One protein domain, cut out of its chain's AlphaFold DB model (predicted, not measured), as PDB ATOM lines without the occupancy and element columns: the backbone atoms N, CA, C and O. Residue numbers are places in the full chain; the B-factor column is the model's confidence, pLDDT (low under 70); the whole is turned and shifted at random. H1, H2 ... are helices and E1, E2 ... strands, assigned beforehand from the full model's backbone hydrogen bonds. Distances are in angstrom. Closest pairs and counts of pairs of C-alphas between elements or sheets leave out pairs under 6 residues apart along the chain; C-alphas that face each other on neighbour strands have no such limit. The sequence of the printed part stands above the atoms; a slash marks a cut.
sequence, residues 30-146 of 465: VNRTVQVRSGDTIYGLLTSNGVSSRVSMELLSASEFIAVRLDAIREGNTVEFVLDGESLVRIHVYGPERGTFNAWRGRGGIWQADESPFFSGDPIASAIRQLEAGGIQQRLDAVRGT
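AT A GLANCE: This is residues 30 to 146 of the 465 residues of an uncharacterized protein of Gammaproteobacteria bacterium (UniProt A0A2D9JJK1). A twisted five-stranded sheet forms one wall of a small body, with the short helices H2 and H3 packed over one face and H1 beside H2 near the E1 and E2 side. The long helix H4 passes H3 and leaves the body as an arm; its residues 136 to 145, with Thr 146, stick out. The printed part has 117 residues, in the order E1 H1 H2 H3 E2 E3 E4 E5 H4, and the sheet runs E1 E2 E3 E4 E5, all antiparallel. The class is mixed, helices and strands; the whole is compact, with a radius of gyration of the C-alphas of 14.5 A and spans of 46 by 32 by 26 A.

IN THESE COORDINATES: Find C-alpha 30 at (0.075, -5.272, 14.636), where E1, residues 30 to 35, begins. The other strands are E2, residues 78 to 84, 19.9 A; E3, residues 87 to 94, 20.8 A; E4, residues 100 to 105, 16.9 A; and E5, residues 111 to 113. Look next at H1, residues 42 to 48, H2, residues 53 to 62, 13.9 A long, and H3, residues 64 to 71. H4, residues 123 to 145, runs 32.5 A from C-alpha 123 at (7.402, 19.854, 2.747) to C-alpha 145 at (6.110, 11.093, -28.487).

HOW THE PARTS SIT: Start at edge strand E1: N 32 and O 81 of E2 are 2.8 A apart. E2 to E5 form a meander, each strand the antiparallel neighbour of the one before, and its three pairs are hairpins: look at N 80 and O 92, N 91 and O 103, and N 104 and O 112, each 2.8 A. H2 and H3 lie on the same face, making two layers, helices on one face of a sheet. H2, at a height over the sheet of 9.3 A, runs across the strands, at 68 degrees to E4 on the local plane. H3, at 9.4 A, runs slantwise, at 57 degrees to E4 on the local plane. H2 and H3 touch only at the corner, closest at the C-alphas of Leu 60 and Ala 67, 4.9 A. H1 and H2 form a helical hairpin, closest at the C-alphas of Leu 46 and Ser 56, 6.6 A; H1 only grazes the sheet. H4 touches H3 with residues 128 to 132 alone, closest at the C-alphas of Arg 69 and Ile 128, 5.7 A, at a steep tilt of 46 degrees, opposite ways. In H1, H2, H3 and H4 every O i to N i+4 pair is within hydrogen-bond range.

THE WHOLE: The C-alphas of Val 30 and Thr 146, the two farthest apart, are 47.2 A apart. The printed part has no cut and no long link. The model's pLDDT is under 70 at residues 96 to 99 and 115 to 146.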
ATOM      1  N   VAL A  30      -1.182  -5.787  14.107       85.81
ATOM      2  CA  VAL A  30       0.075  -5.272  14.636       85.81
ATOM      3  C   VAL A  30       0.280  -3.902  14.037       85.81
ATOM      4  O   VAL A  30       0.468  -3.757  12.829       85.81
ATOM      5  N   ASN A  31       0.281  -2.899  14.903       88.94
ATOM      6  CA  ASN A  31       0.570  -1.538  14.510       88.94
ATOM      7  C   ASN A  31       2.056  -1.227  14.741       88.94
ATOM      8  O   ASN A  31       2.572  -1.427  15.844       88.94
ATOM      9  N   ARG A  32       2.762  -0.779  13.699       90.94
ATOM     10  CA  ARG A  32       4.192  -0.441  13.758       90.94
ATOM     11  C   ARG A  32       4.418   0.987  13.309       90.94
ATOM     12  O   ARG A  32       4.179   1.314  12.155       90.94
ATOM     13  N   THR A  33       4.962   1.807  14.194       91.94
ATOM     14  CA  THR A  33       5.302   3.200  13.902       91.94
ATOM     15  C   THR A  33       6.810   3.351  13.750       91.94
ATOM     16  O   THR A  33       7.575   2.922  14.616       91.94
ATOM     17  N   VAL A  34       7.250   3.972  12.659       92.94
ATOM     18  CA  VAL A  34       8.661   4.152  12.311       92.94
ATOM     19  C   VAL A  34       8.906   5.592  11.891       92.94
ATOM     20  O   VAL A  34       8.164   6.151  11.086       92.94
ATOM     21  N   GLN A  35       9.969   6.196  12.417       91.56
ATOM     22  CA  GLN A  35      10.450   7.476  11.911       91.56
ATOM     23  C   GLN A  35      11.377   7.274  10.721       91.56
ATOM     24  O   GLN A  35      12.290   6.449  10.776       91.56
ATOM     25  N   VAL A  36      11.145   8.061   9.678       91.31
ATOM     26  CA  VAL A  36      11.926   8.044   8.445       91.31
ATOM     27  C   VAL A  36      13.231   8.789   8.673       91.31
ATOM     28  O   VAL A  36      13.233   9.952   9.087       91.31
ATOM     29  N   ARG A  37      14.344   8.120   8.386       91.06
ATOM     30  CA  ARG A  37      15.696   8.670   8.485       91.06
ATOM     31  C   ARG A  37      16.234   9.031   7.108       91.06
ATOM     32  O   ARG A  37      15.728   8.589   6.077       91.06
ATOM     33  N   SER A  38      17.302   9.823   7.095       87.94
ATOM     34  CA  SER A  38      18.045  10.110   5.870       87.94
ATOM     35  C   SER A  38      18.490   8.819   5.176       87.94
ATOM     36  O   SER A  38      19.133   7.969   5.792       87.94
ATOM     37  N   GLY A  39      18.156   8.679   3.893       87.38
ATOM     38  CA  GLY A  39      18.493   7.504   3.081       87.38
ATOM     39  C   GLY A  39      17.500   6.342   3.163       87.38
ATOM     40  O   GLY A  39      17.636   5.391   2.392       87.38
ATOM     41  N   ASP A  40      16.482   6.412   4.027       90.81
ATOM     42  CA  ASP A  40      15.409   5.423   4.025       90.81
ATOM     43  C   ASP A  40      14.576   5.546   2.745       90.81
ATOM     44  O   ASP A  40      14.193   6.634   2.312       90.81
ATOM     45  N   THR A  41      14.260   4.404   2.142       89.88
ATOM     46  CA  THR A  41      13.317   4.318   1.020       89.88
ATOM     47  C   THR A  41      12.021   3.694   1.511       89.88
ATOM     48  O   THR A  41      12.052   2.821   2.380       89.88
ATOM     49  N   ILE A  42      10.873   4.068   0.937       89.44
ATOM     50  CA  ILE A  42       9.590   3.487   1.361       89.44
ATOM     51  C   ILE A  42       9.568   1.961   1.212       89.44
ATOM     52  O   ILE A  42       9.064   1.256   2.081       89.44
ATOM     53  N   TYR A  43      10.203   1.428   0.166       90.50
ATOM     54  CA  TYR A  43      10.360  -0.013  -0.016       90.50
ATOM     55  C   TYR A  43      11.228  -0.650   1.084       90.50
ATOM     56  O   TYR A  43      10.878  -1.701   1.626       90.50
ATOM     57  N   GLY A  44      12.337  -0.005   1.460       91.19
ATOM     58  CA  GLY A  44      13.177  -0.434   2.582       91.19
ATOM     59  C   GLY A  44      12.433  -0.408   3.920       91.19
ATOM     60  O   GLY A  44      12.545  -1.338   4.718       91.19
ATOM     61  N   LEU A  45      11.601   0.609   4.146       92.69
ATOM     62  CA  LEU A  45      10.763   0.715   5.341       92.69
ATOM     63  C   LEU A  45       9.700  -0.389   5.387       92.69
ATOM     64  O   LEU A  45       9.536  -1.032   6.417       92.69
ATOM     65  N   LEU A  46       9.028  -0.673   4.272       91.06
ATOM     66  CA  LEU A  46       8.044  -1.755   4.187       91.06
ATOM     67  C   LEU A  46       8.683  -3.120   4.488       91.06
ATOM     68  O   LEU A  46       8.208  -3.860   5.352       91.06
ATOM     69  N   THR A  47       9.792  -3.433   3.822       90.94
ATOM     70  CA  THR A  47      10.477  -4.728   3.965       90.94
ATOM     71  C   THR A  47      11.079  -4.925   5.357       90.94
ATOM     72  O   THR A  47      10.901  -5.985   5.954       90.94
ATOM     73  N   SER A  48      11.716  -3.897   5.929       91.81
ATOM     74  CA  SER A  48      12.239  -3.949   7.305       91.81
ATOM     75  C   SER A  48      11.144  -4.098   8.367       91.81
ATOM     76  O   SER A  48      11.412  -4.598   9.460       91.81
ATOM     77  N   ASN A  49       9.897  -3.744   8.040       90.50
ATOM     78  CA  ASN A  49       8.741  -3.915   8.918       90.50
ATOM     79  C   ASN A  49       7.946  -5.201   8.664       90.50
ATOM     80  O   ASN A  49       6.878  -5.374   9.244       90.50
ATOM     81  N   GLY A  50       8.490  -6.135   7.878       89.12
ATOM     82  CA  GLY A  50       7.880  -7.445   7.648       89.12
ATOM     83  C   GLY A  50       6.766  -7.440   6.603       89.12
ATOM     84  O   GLY A  50       6.039  -8.422   6.492       89.12
ATOM     85  N   VAL A  51       6.628  -6.367   5.815       90.31
ATOM     86  CA  VAL A  51       5.727  -6.365   4.659       90.31
ATOM     87  C   VAL A  51       6.382  -7.153   3.532       90.31
ATOM     88  O   VAL A  51       7.504  -6.855   3.117       90.31
ATOM     89  N   SER A  52       5.675  -8.157   3.013       90.50
ATOM     90  CA  SER A  52       6.189  -8.957   1.899       90.50
ATOM     91  C   SER A  52       6.406  -8.107   0.642       90.50
ATOM     92  O   SER A  52       5.596  -7.238   0.309       90.50
ATOM     93  N   SER A  53       7.454  -8.421  -0.128       89.25
ATOM     94  CA  SER A  53       7.765  -7.725  -1.386       89.25
ATOM     95  C   SER A  53       6.585  -7.695  -2.359       89.25
ATOM     96  O   SER A  53       6.417  -6.721  -3.086       89.25
ATOM     97  N   ARG A  54       5.748  -8.742  -2.361       89.31
ATOM     98  CA  ARG A  54       4.529  -8.793  -3.173       89.31
ATOM     99  C   ARG A  54       3.552  -7.693  -2.771       89.31
ATOM    100  O   ARG A  54       3.094  -6.962  -3.639       89.31
ATOM    101  N   VAL A  55       3.262  -7.555  -1.480       88.31
ATOM    102  CA  VAL A  55       2.333  -6.536  -0.976       88.31
ATOM    103  C   VAL A  55       2.908  -5.132  -1.165       88.31
ATOM    104  O   VAL A  55       2.176  -4.226  -1.549       88.31
ATOM    105  N   SER A  56       4.220  -4.951  -0.980       89.94
ATOM    106  CA  SER A  56       4.886  -3.675  -1.272       89.94
ATOM    107  C   SER A  56       4.729  -3.274  -2.738       89.94
ATOM    108  O   SER A  56       4.384  -2.133  -3.026       89.94
ATOM    109  N   MET A  57       4.933  -4.212  -3.669       88.69
ATOM    110  CA  MET A  57       4.735  -3.951  -5.096       88.69
ATOM    111  C   MET A  57       3.263  -3.724  -5.434       88.69
ATOM    112  O   MET A  57       2.963  -2.828  -6.213       88.69
ATOM    113  N   GLU A  58       2.340  -4.483  -4.840       90.06
ATOM    114  CA  GLU A  58       0.898  -4.263  -5.005       90.06
ATOM    115  C   GLU A  58       0.495  -2.853  -4.549       90.06
ATOM    116  O   GLU A  58      -0.239  -2.189  -5.268       90.06
ATOM    117  N   LEU A  59       1.010  -2.360  -3.417       89.31
ATOM    118  CA  LEU A  59       0.754  -0.998  -2.931       89.31
ATOM    119  C   LEU A  59       1.324   0.061  -3.883       89.31
ATOM    120  O   LEU A  59       0.609   0.969  -4.301       89.31
ATOM    121  N   LEU A  60       2.604  -0.067  -4.243       88.88
ATOM    122  CA  LEU A  60       3.304   0.900  -5.096       88.88
ATOM    123  C   LEU A  60       2.802   0.897  -6.549       88.88
ATOM    124  O   LEU A  60       2.989   1.881  -7.256       88.88
ATOM    125  N   SER A  61       2.164  -0.183  -7.003       87.44
ATOM    126  CA  SER A  61       1.555  -0.275  -8.338       87.44
ATOM    127  C   SER A  61       0.044  -0.041  -8.348       87.44
ATOM    128  O   SER A  61      -0.544   0.014  -9.426       87.44
ATOM    129  N   ALA A  62      -0.599   0.104  -7.183       85.69
ATOM    130  CA  ALA A  62      -2.054   0.189  -7.114       85.69
ATOM    131  C   ALA A  62      -2.610   1.442  -7.788       85.69
ATOM    132  O   ALA A  62      -3.634   1.384  -8.468       85.69
ATOM    133  N   SER A  63      -1.945   2.578  -7.589       83.56
ATOM    134  CA  SER A  63      -2.256   3.811  -8.296       83.56
ATOM    135  C   SER A  63      -1.044   4.733  -8.329       83.56
ATOM    136  O   SER A  63      -0.228   4.759  -7.408       83.56
ATOM    137  N   GLU A  64      -0.962   5.532  -9.391       81.06
ATOM    138  CA  GLU A  64       0.050   6.585  -9.527       81.06
ATOM    139  C   GLU A  64      -0.046   7.593  -8.372       81.06
ATOM    140  O   GLU A  64       0.972   8.021  -7.841       81.06
ATOM    141  N   PHE A  65      -1.265   7.876  -7.904       80.88
ATOM    142  CA  PHE A  65      -1.515   8.724  -6.741       80.88
ATOM    143  C   PHE A  65      -0.844   8.191  -5.466       80.88
ATOM    144  O   PHE A  65      -0.132   8.924  -4.785       80.88
ATOM    145  N   ILE A  66      -1.027   6.904  -5.149       86.75
ATOM    146  CA  ILE A  66      -0.396   6.283  -3.975       86.75
ATOM    147  C   ILE A  66       1.126   6.262  -4.145       86.75
ATOM    148  O   ILE A  66       1.846   6.631  -3.220       86.75
ATOM    149  N   ALA A  67       1.613   5.873  -5.325       85.00
ATOM    150  CA  ALA A  67       3.041   5.785  -5.611       85.00
ATOM    151  C   ALA A  67       3.747   7.132  -5.412       85.00
ATOM    152  O   ALA A  67       4.740   7.202  -4.692       85.00
ATOM    153  N   VAL A  68       3.197   8.208  -5.981       82.69
ATOM    154  CA  VAL A  68       3.756   9.560  -5.879       82.69
ATOM    155  C   VAL A  68       3.780  10.053  -4.431       82.69
ATOM    156  O   VAL A  68       4.780  10.609  -3.977       82.69
ATOM    157  N   ARG A  69       2.708   9.815  -3.667       84.00
ATOM    158  CA  ARG A  69       2.646  10.240  -2.261       84.00
ATOM    159  C   ARG A  69       3.606   9.475  -1.362       84.00
ATOM    160  O   ARG A  69       4.190  10.063  -0.454       84.00
ATOM    161  N   LEU A  70       3.805   8.190  -1.634       87.69
ATOM    162  CA  LEU A  70       4.792   7.373  -0.938       87.69
ATOM    163  C   LEU A  70       6.231   7.732  -1.336       87.69
ATOM    164  O   LEU A  70       7.119   7.700  -0.487       87.69
ATOM    165  N   ASP A  71       6.464   8.125  -2.588       84.38
ATOM    166  CA  ASP A  71       7.779   8.573  -3.060       84.38
ATOM    167  C   ASP A  71       8.152   9.970  -2.544       84.38
ATOM    168  O   ASP A  71       9.327  10.314  -2.455       84.38
ATOM    169  N   ALA A  72       7.174  10.770  -2.119       81.50
ATOM    170  CA  ALA A  72       7.393  12.059  -1.467       81.50
ATOM    171  C   ALA A  72       7.800  11.955   0.015       81.50
ATOM    172  O   ALA A  72       8.020  12.979   0.665       81.50
ATOM    173  N   ILE A  73       7.892  10.745   0.574       85.12
ATOM    174  CA  ILE A  73       8.297  10.534   1.965       85.12
ATOM    175  C   ILE A  73       9.770  10.924   2.151       85.12
ATOM    176  O   ILE A  73      10.632  10.568   1.347       85.12
ATOM    177  N   ARG A  74      10.070  11.682   3.209       85.12
ATOM    178  CA  ARG A  74      11.407  12.219   3.508       85.12
ATOM    179  C   ARG A  74      11.733  12.068   4.993       85.12
ATOM    180  O   ARG A  74      10.876  11.700   5.794       85.12
ATOM    181  N   GLU A  75      12.986  12.350   5.334       85.19
ATOM    182  CA  GLU A  75      13.463  12.406   6.715       85.19
ATOM    183  C   GLU A  75      12.586  13.324   7.581       85.19
ATOM    184  O   GLU A  75      12.171  14.395   7.142       85.19
ATOM    185  N   GLY A  76      12.297  12.886   8.807       83.06
ATOM    186  CA  GLY A  76      11.422  13.599   9.745       83.06
ATOM    187  C   GLY A  76       9.944  13.212   9.641       83.06
ATOM    188  O   GLY A  76       9.167  13.526  10.543       83.06
ATOM    189  N   ASN A  77       9.551  12.472   8.602       87.38
ATOM    190  CA  ASN A  77       8.221  11.877   8.533       87.38
ATOM    191  C   ASN A  77       8.093  10.719   9.527       87.38
ATOM    192  O   ASN A  77       9.060  10.025   9.846       87.38
ATOM    193  N   THR A  78       6.865  10.455   9.961       89.94
ATOM    194  CA  THR A  78       6.525   9.237  10.699       89.94
ATOM    195  C   THR A  78       5.599   8.384   9.847       89.94
ATOM    196  O   THR A  78       4.613   8.885   9.316       89.94
ATOM    197  N   VAL A  79       5.913   7.101   9.701       91.50
ATOM    198  CA  VAL A  79       5.096   6.138   8.962       91.50
ATOM    199  C   VAL A  79       4.577   5.093   9.932       91.50
ATOM    200  O   VAL A  79       5.330   4.527  10.719       91.50
ATOM    201  N   GLU A  80       3.283   4.845   9.880       91.75
ATOM    202  CA  GLU A  80       2.603   3.842  10.675       91.75
ATOM    203  C   GLU A  80       2.035   2.763   9.751       91.75
ATOM    204  O   GLU A  80       1.347   3.054   8.773       91.75
ATOM    205  N   PHE A  81       2.356   1.510  10.053       92.50
ATOM    206  CA  PHE A  81       1.950   0.329   9.308       92.50
ATOM    207  C   PHE A  81       0.982  -0.491  10.154       92.50
ATOM    208  O   PHE A  81       1.352  -0.959  11.231       92.50
ATOM    209  N   VAL A  82      -0.221  -0.726   9.637       91.94
ATOM    210  CA  VAL A  82      -1.189  -1.648  10.235       91.94
ATOM    211  C   VAL A  82      -1.124  -2.962   9.471       91.94
ATOM    212  O   VAL A  82      -1.458  -3.025   8.280       91.94
ATOM    213  N   LEU A  83      -0.647  -3.999  10.154       90.31
ATOM    214  CA  LEU A  83      -0.428  -5.329   9.600       90.31
ATOM    215  C   LEU A  83      -1.464  -6.309  10.147       90.31
ATOM    216  O   LEU A  83      -1.652  -6.392  11.357       90.31
ATOM    217  N   ASP A  84      -2.061  -7.095   9.262       86.69
ATOM    218  CA  ASP A  84      -2.811  -8.305   9.596       86.69
ATOM    219  C   ASP A  84      -1.935  -9.510   9.222       86.69
ATOM    220  O   ASP A  84      -1.746  -9.844   8.044       86.69
ATOM    221  N   GLY A  85      -1.259 -10.080  10.224       82.31
ATOM    222  CA  GLY A  85      -0.157 -11.018  10.009       82.31
ATOM    223  C   GLY A  85       1.004 -10.368   9.240       82.31
ATOM    224  O   GLY A  85       1.616  -9.414   9.713       82.31
ATOM    225  N   GLU A  86       1.316 -10.887   8.048       75.44
ATOM    226  CA  GLU A  86       2.338 -10.334   7.133       75.44
ATOM    227  C   GLU A  86       1.743  -9.415   6.046       75.44
ATOM    228  O   GLU A  86       2.452  -8.907   5.169       75.44
ATOM    229  N   SER A  87       0.423  -9.220   6.065       85.19
ATOM    230  CA  SER A  87      -0.274  -8.406   5.076       85.19
ATOM    231  C   SER A  87      -0.431  -6.983   5.585       85.19
ATOM    232  O   SER A  87      -1.103  -6.739   6.581       85.19
ATOM    233  N   LEU A  88       0.143  -6.021   4.867       89.44
ATOM    234  CA  LEU A  88      -0.166  -4.615   5.095       89.44
ATOM    235  C   LEU A  88      -1.625  -4.348   4.715       89.44
ATOM    236  O   LEU A  88      -2.022  -4.568   3.567       89.44
ATOM    237  N   VAL A  89      -2.403  -3.866   5.681       91.50
ATOM    238  CA  VAL A  89      -3.820  -3.518   5.503       91.50
ATOM    239  C   VAL A  89      -4.003  -2.010   5.465       91.50
ATOM    240  O   VAL A  89      -4.897  -1.519   4.781       91.50
ATOM    241  N   ARG A  90      -3.147  -1.255   6.157       92.19
ATOM    242  CA  ARG A  90      -3.175   0.206   6.127       92.19
ATOM    243  C   ARG A  90      -1.794   0.799   6.352       92.19
ATOM    244  O   ARG A  90      -0.984   0.236   7.080       92.19
ATOM    245  N   ILE A  91      -1.545   1.939   5.727       91.88
ATOM    246  CA  ILE A  91      -0.371   2.770   5.939       91.88
ATOM    247  C   ILE A  91      -0.816   4.207   6.194       91.88
ATOM    248  O   ILE A  91      -1.566   4.776   5.401       91.88
ATOM    249  N   HIS A  92      -0.334   4.787   7.285       89.81
ATOM    250  CA  HIS A  92      -0.461   6.207   7.573       89.81
ATOM    251  C   HIS A  92       0.909   6.869   7.488       89.81
ATOM    252  O   HIS A  92       1.907   6.342   7.971       89.81
ATOM    253  N   VAL A  93       0.966   8.037   6.870       88.44
ATOM    254  CA  VAL A  93       2.169   8.851   6.743       88.44
ATOM    255  C   VAL A  93       1.856  10.204   7.346       88.44
ATOM    256  O   VAL A  93       0.961  10.904   6.877       88.44
ATOM    257  N   TYR A  94       2.610  10.561   8.371       84.38
ATOM    258  CA  TYR A  94       2.507  11.812   9.096       84.38
ATOM    259  C   TYR A  94       3.693  12.697   8.730       84.38
ATOM    260  O   TYR A  94       4.853  12.303   8.899       84.38
ATOM    261  N   GLY A  95       3.395  13.891   8.231       77.75
ATOM    262  CA  GLY A  95       4.374  14.959   8.095       77.75
ATOM    263  C   GLY A  95       4.653  15.666   9.423       77.75
ATOM    264  O   GLY A  95       3.858  15.565  10.364       77.75
ATOM    265  N   PRO A  96       5.766  16.414   9.498       63.75
ATOM    266  CA  PRO A  96       6.139  17.172  10.688       63.75
ATOM    267  C   PRO A  96       5.095  18.233  11.087       63.75
ATOM    268  O   PRO A  96       5.001  18.556  12.271       63.75
ATOM    269  N   GLU A  97       4.266  18.726  10.155       54.88
ATOM    270  CA  GLU A  97       3.264  19.776  10.411       54.88
ATOM    271  C   GLU A  97       1.799  19.313  10.284       54.88
ATOM    272  O   GLU A  97       0.891  20.129  10.141       54.88
ATOM    273  N   ARG A  98       1.539  18.011  10.492       52.44
ATOM    274  CA  ARG A  98       0.200  17.373  10.553       52.44
ATOM    275  C   ARG A  98      -0.471  17.051   9.215       52.44
ATOM    276  O   ARG A  98      -1.611  16.587   9.235       52.44
ATOM    277  N   GLY A  99       0.198  17.206   8.075       58.53
ATOM    278  CA  GLY A  99      -0.264  16.576   6.839       58.53
ATOM    279  C   GLY A  99      -0.289  15.058   6.987       58.53
ATOM    280  O   GLY A  99       0.723  14.454   7.353       58.53
ATOM    281  N   THR A 100      -1.443  14.443   6.726       75.12
ATOM    282  CA  THR A 100      -1.607  12.990   6.794       75.12
ATOM    283  C   THR A 100      -1.969  12.424   5.434       75.12
ATOM    284  O   THR A 100      -2.920  12.852   4.784       75.12
ATOM    285  N   PHE A 101      -1.212  11.421   5.004       85.75
ATOM    286  CA  PHE A 101      -1.634  10.522   3.941       85.75
ATOM    287  C   PHE A 101      -1.989   9.179   4.543       85.75
ATOM    288  O   PHE A 101      -1.318   8.687   5.446       85.75
ATOM    289  N   ASN A 102      -3.057   8.594   4.034       88.19
ATOM    290  CA  ASN A 102      -3.551   7.308   4.470       88.19
ATOM    291  C   ASN A 102      -3.884   6.495   3.228       88.19
ATOM    292  O   ASN A 102      -4.601   6.982   2.355       88.19
ATOM    293  N   ALA A 103      -3.380   5.267   3.168       91.06
ATOM    294  CA  ALA A 103      -3.810   4.285   2.191       91.06
ATOM    295  C   ALA A 103      -4.170   2.977   2.889       91.06
ATOM    296  O   ALA A 103      -3.440   2.495   3.753       91.06
ATOM    297  N   TRP A 104      -5.293   2.377   2.510       92.38
ATOM    298  CA  TRP A 104      -5.771   1.119   3.071       92.38
ATOM    299  C   TRP A 104      -6.193   0.149   1.983       92.38
ATOM    300  O   TRP A 104      -6.591   0.522   0.879       92.38
ATOM    301  N   ARG A 105      -6.132  -1.130   2.322       90.19
ATOM    302  CA  ARG A 105      -6.571  -2.220   1.473       90.19
ATOM    303  C   ARG A 105      -8.047  -2.494   1.745       90.19
ATOM    304  O   ARG A 105      -8.426  -2.899   2.840       90.19
ATOM    305  N   GLY A 106      -8.900  -2.232   0.758       84.88
ATOM    306  CA  GLY A 106     -10.334  -2.503   0.852       84.88
ATOM    307  C   GLY A 106     -10.653  -4.004   0.839       84.88
ATOM    308  O   GLY A 106      -9.803  -4.833   0.513       84.88
ATOM    309  N   ARG A 107     -11.917  -4.371   1.106       76.19
ATOM    310  CA  ARG A 107     -12.377  -5.783   1.129       76.19
ATOM    311  C   ARG A 107     -12.156  -6.551  -0.182       76.19
ATOM    312  O   ARG A 107     -12.114  -7.772  -0.160       76.19
ATOM    313  N   GLY A 108     -12.008  -5.854  -1.310       78.19
ATOM    314  CA  GLY A 108     -11.676  -6.454  -2.609       78.19
ATOM    315  C   GLY A 108     -10.176  -6.653  -2.852       78.19
ATOM    316  O   GLY A 108      -9.790  -6.994  -3.963       78.19
ATOM    317  N   GLY A 109      -9.317  -6.371  -1.866       81.88
ATOM    318  CA  GLY A 109      -7.862  -6.414  -2.014       81.88
ATOM    319  C   GLY A 109      -7.262  -5.222  -2.770       81.88
ATOM    320  O   GLY A 109      -6.041  -5.169  -2.912       81.88
ATOM    321  N   ILE A 110      -8.102  -4.284  -3.220       86.12
ATOM    322  CA  ILE A 110      -7.731  -3.056  -3.935       86.12
ATOM    323  C   ILE A 110      -7.320  -1.985  -2.923       86.12
ATOM    324  O   ILE A 110      -7.997  -1.797  -1.909       86.12
ATOM    325  N   TRP A 111      -6.234  -1.275  -3.211       90.69
ATOM    326  CA  TRP A 111      -5.798  -0.147  -2.399       90.69
ATOM    327  C   TRP A 111      -6.614   1.108  -2.687       90.69
ATOM    328  O   TRP A 111      -6.895   1.447  -3.835       90.69
ATOM    329  N   GLN A 112      -6.970   1.797  -1.617       88.75
ATOM    330  CA  GLN A 112      -7.647   3.082  -1.606       88.75
ATOM    331  C   GLN A 112      -6.799   4.049  -0.789       88.75
ATOM    332  O   GLN A 112      -6.022   3.617   0.063       88.75
ATOM    333  N   ALA A 113      -6.935   5.340  -1.052       88.06
ATOM    334  CA  ALA A 113      -6.250   6.364  -0.288       88.06
ATOM    335  C   ALA A 113      -7.170   7.549  -0.041       88.06
ATOM    336  O   ALA A 113      -8.033   7.847  -0.866       88.06
ATOM    337  N   ASP A 114      -6.960   8.221   1.087       79.94
ATOM    338  CA  ASP A 114      -7.631   9.482   1.356       79.94
ATOM    339  C   ASP A 114      -7.024  10.561   0.456       79.94
ATOM    340  O   ASP A 114      -5.804  10.752   0.412       79.94
ATOM    341  N   GLU A 115      -7.882  11.321  -0.223       63.59
ATOM    342  CA  GLU A 115      -7.476  12.512  -0.978       63.59
ATOM    343  C   GLU A 115      -7.101  13.689  -0.070       63.59
ATOM    344  O   GLU A 115      -6.780  14.769  -0.571       63.59
ATOM    345  N   SER A 116      -7.106  13.482   1.255       57.19
ATOM    346  CA  SER A 116      -6.777  14.491   2.254       57.19
ATOM    347  C   SER A 116      -5.548  15.293   1.810       57.19
ATOM    348  O   SER A 116      -4.475  14.719   1.554       57.19
ATOM    349  N   PRO A 117      -5.707  16.612   1.614       51.47
ATOM    350  CA  PRO A 117      -4.613  17.445   1.171       51.47
ATOM    351  C   PRO A 117      -3.579  17.494   2.291       51.47
ATOM    352  O   PRO A 117      -3.908  17.764   3.446       51.47
ATOM    353  N   PHE A 118      -2.317  17.251   1.948       58.50
ATOM    354  CA  PHE A 118      -1.234  17.715   2.804       58.50
ATOM    355  C   PHE A 118      -1.354  19.239   2.912       58.50
ATOM    356  O   PHE A 118      -1.668  19.901   1.914       58.50
ATOM    357  N   PHE A 119      -1.159  19.802   4.105       49.12
ATOM    358  CA  PHE A 119      -1.302  21.244   4.275       49.12
ATOM    359  C   PHE A 119      -0.264  21.948   3.399       49.12
ATOM    360  O   PHE A 119       0.836  21.449   3.187       49.12
ATOM    361  N   SER A 120      -0.610  23.101   2.825       46.06
ATOM    362  CA  SER A 120       0.217  23.759   1.804       46.06
ATOM    363  C   SER A 120       1.619  24.160   2.287       46.06
ATOM    364  O   SER A 120       2.480  24.369   1.428       46.06
ATOM    365  N   GLY A 121       1.828  24.232   3.608       44.94
ATOM    366  CA  GLY A 121       3.121  24.433   4.272       44.94
ATOM    367  C   GLY A 121       3.930  23.152   4.517       44.94
ATOM    368  O   GLY A 121       5.114  23.246   4.821       44.94
ATOM    369  N   ASP A 122       3.351  21.961   4.327       56.47
ATOM    370  CA  ASP A 122       4.074  20.709   4.521       56.47
ATOM    371  C   ASP A 122       5.115  20.502   3.401       56.47
ATOM    372  O   ASP A 122       4.770  20.521   2.209       56.47
ATOM    373  N   PRO A 123       6.377  20.180   3.739       56.50
ATOM    374  CA  PRO A 123       7.402  19.854   2.747       56.50
ATOM    375  C   PRO A 123       7.013  18.640   1.884       56.50
ATOM    376  O   PRO A 123       7.378  18.566   0.709       56.50
ATOM    377  N   ILE A 124       6.190  17.732   2.420       62.72
ATOM    378  CA  ILE A 124       5.615  16.607   1.673       62.72
ATOM    379  C   ILE A 124       4.613  17.100   0.618       62.72
ATOM    380  O   ILE A 124       4.651  16.631  -0.515       62.72
ATOM    381  N   ALA A 125       3.758  18.084   0.933       62.09
ATOM    382  CA  ALA A 125       2.805  18.651  -0.029       62.09
ATOM    383  C   ALA A 125       3.518  19.287  -1.227       62.09
ATOM    384  O   ALA A 125       3.052  19.214  -2.363       62.09
ATOM    385  N   SER A 126       4.644  19.955  -0.970       63.25
ATOM    386  CA  SER A 126       5.515  20.502  -2.013       63.25
ATOM    387  C   SER A 126       6.090  19.395  -2.905       63.25
ATOM    388  O   SER A 126       5.919  19.439  -4.123       63.25
ATOM    389  N   ALA A 127       6.689  18.362  -2.304       61.62
ATOM    390  CA  ALA A 127       7.289  17.246  -3.034       61.62
ATOM    391  C   ALA A 127       6.259  16.445  -3.850       61.62
ATOM    392  O   ALA A 127       6.523  16.114  -5.003       61.62
ATOM    393  N   ILE A 128       5.069  16.193  -3.298       65.94
ATOM    394  CA  ILE A 128       3.962  15.548  -4.019       65.94
ATOM    395  C   ILE A 128       3.573  16.373  -5.233       65.94
ATOM    396  O   ILE A 128       3.520  15.829  -6.325       65.94
ATOM    397  N   ARG A 129       3.377  17.688  -5.081       67.69
ATOM    398  CA  ARG A 129       3.033  18.562  -6.212       67.69
ATOM    399  C   ARG A 129       4.108  18.551  -7.299       67.69
ATOM    400  O   ARG A 129       3.772  18.550  -8.478       67.69
ATOM    401  N   GLN A 130       5.387  18.509  -6.924       61.69
ATOM    402  CA  GLN A 130       6.491  18.385  -7.883       61.69
ATOM    403  C   GLN A 130       6.475  17.035  -8.617       61.69
ATOM    404  O   GLN A 130       6.656  16.998  -9.835       61.69
ATOM    405  N   LEU A 131       6.235  15.936  -7.901       62.62
ATOM    406  CA  LEU A 131       6.179  14.589  -8.470       62.62
ATOM    407  C   LEU A 131       4.924  14.370  -9.331       62.62
ATOM    408  O   LEU A 131       5.028  13.818 -10.423       62.62
ATOM    409  N   GLU A 132       3.759  14.859  -8.899       66.69
ATOM    410  CA  GLU A 132       2.513  14.854  -9.677       66.69
ATOM    411  C   GLU A 132       2.679  15.681 -10.959       66.69
ATOM    412  O   GLU A 132       2.324  15.219 -12.045       66.69
ATOM    413  N   ALA A 133       3.302  16.862 -10.872       62.44
ATOM    414  CA  ALA A 133       3.629  17.665 -12.048       62.44
ATOM    415  C   ALA A 133       4.595  16.931 -13.002       62.44
ATOM    416  O   ALA A 133       4.430  17.008 -14.220       62.44
ATOM    417  N   GLY A 134       5.562  16.175 -12.470       59.12
ATOM    418  CA  GLY A 134       6.487  15.350 -13.255       59.12
ATOM    419  C   GLY A 134       5.831  14.143 -13.941       59.12
ATOM    420  O   GLY A 134       6.131  13.862 -15.102       59.12
ATOM    421  N   GLY A 135       4.905  13.452 -13.267       53.91
ATOM    422  CA  GLY A 135       4.150  12.320 -13.827       53.91
ATOM    423  C   GLY A 135       3.173  12.747 -14.928       53.91
ATOM    424  O   GLY A 135       3.111  12.137 -16.000       53.91
ATOM    425  N   ILE A 136       2.486  13.879 -14.729       49.69
ATOM    426  CA  ILE A 136       1.639  14.499 -15.760       49.69
ATOM    427  C   ILE A 136       2.482  14.903 -16.976       49.69
ATOM    428  O   ILE A 136       2.060  14.670 -18.111       49.69
ATOM    429  N   GLN A 137       3.692  15.429 -16.763       46.16
ATOM    430  CA  GLN A 137       4.619  15.768 -17.840       46.16
ATOM    431  C   GLN A 137       5.073  14.528 -18.626       46.16
ATOM    432  O   GLN A 137       5.020  14.544 -19.852       46.16
ATOM    433  N   GLN A 138       5.411  13.416 -17.960       46.38
ATOM    434  CA  GLN A 138       5.746  12.152 -18.636       46.38
ATOM    435  C   GLN A 138       4.582  11.592 -19.461       46.38
ATOM    436  O   GLN A 138       4.798  11.087 -20.563       46.38
ATOM    437  N   ARG A 139       3.341  11.707 -18.973       44.81
ATOM    438  CA  ARG A 139       2.142  11.344 -19.746       44.81
ATOM    439  C   ARG A 139       1.962  12.258 -20.958       44.81
ATOM    440  O   ARG A 139       1.669  11.764 -22.044       44.81
ATOM    441  N   LEU A 140       2.178  13.566 -20.808       40.69
ATOM    442  CA  LEU A 140       2.104  14.523 -21.917       40.69
ATOM    443  C   LEU A 140       3.203  14.280 -22.960       40.69
ATOM    444  O   LEU A 140       2.935  14.355 -24.155       40.69
ATOM    445  N   ASP A 141       4.413  13.943 -22.520       43.53
ATOM    446  CA  ASP A 141       5.556  13.646 -23.380       43.53
ATOM    447  C   ASP A 141       5.426  12.269 -24.048       43.53
ATOM    448  O   ASP A 141       5.831  12.112 -25.196       43.53
ATOM    449  N   ALA A 142       4.769  11.293 -23.413       42.38
ATOM    450  CA  ALA A 142       4.384  10.029 -24.050       42.38
ATOM    451  C   ALA A 142       3.278  10.228 -25.110       42.38
ATOM    452  O   ALA A 142       3.298   9.601 -26.174       42.38
ATOM    453  N   VAL A 143       2.340  11.149 -24.869       46.25
ATOM    454  CA  VAL A 143       1.300  11.544 -25.838       46.25
ATOM    455  C   VAL A 143       1.886  12.396 -26.980       46.25
ATOM    456  O   VAL A 143       1.498  12.245 -28.141       46.25
ATOM    457  N   ARG A 144       2.892  13.235 -26.703       49.88
ATOM    458  CA  ARG A 144       3.655  13.972 -27.729       49.88
ATOM    459  C   ARG A 144       4.631  13.078 -28.496       49.88
ATOM    460  O   ARG A 144       4.793  13.246 -29.696       49.88
ATOM    461  N   GLY A 145       5.224  12.076 -27.854       40.56
ATOM    462  CA  GLY A 145       6.110  11.093 -28.487       40.56
ATOM    463  C   GLY A 145       5.383  10.111 -29.414       40.56
ATOM    464  O   GLY A 145       6.002   9.527 -30.303       40.56
ATOM    465  N   THR A 146       4.063   9.954 -29.255       38.25
ATOM    466  CA  THR A 146       3.208   9.158 -30.155       38.25
ATOM    467  C   THR A 146       2.610   9.970 -31.306       38.25
ATOM    468  O   THR A 146       2.140   9.390 -32.288       38.25
TER     469      THR A 146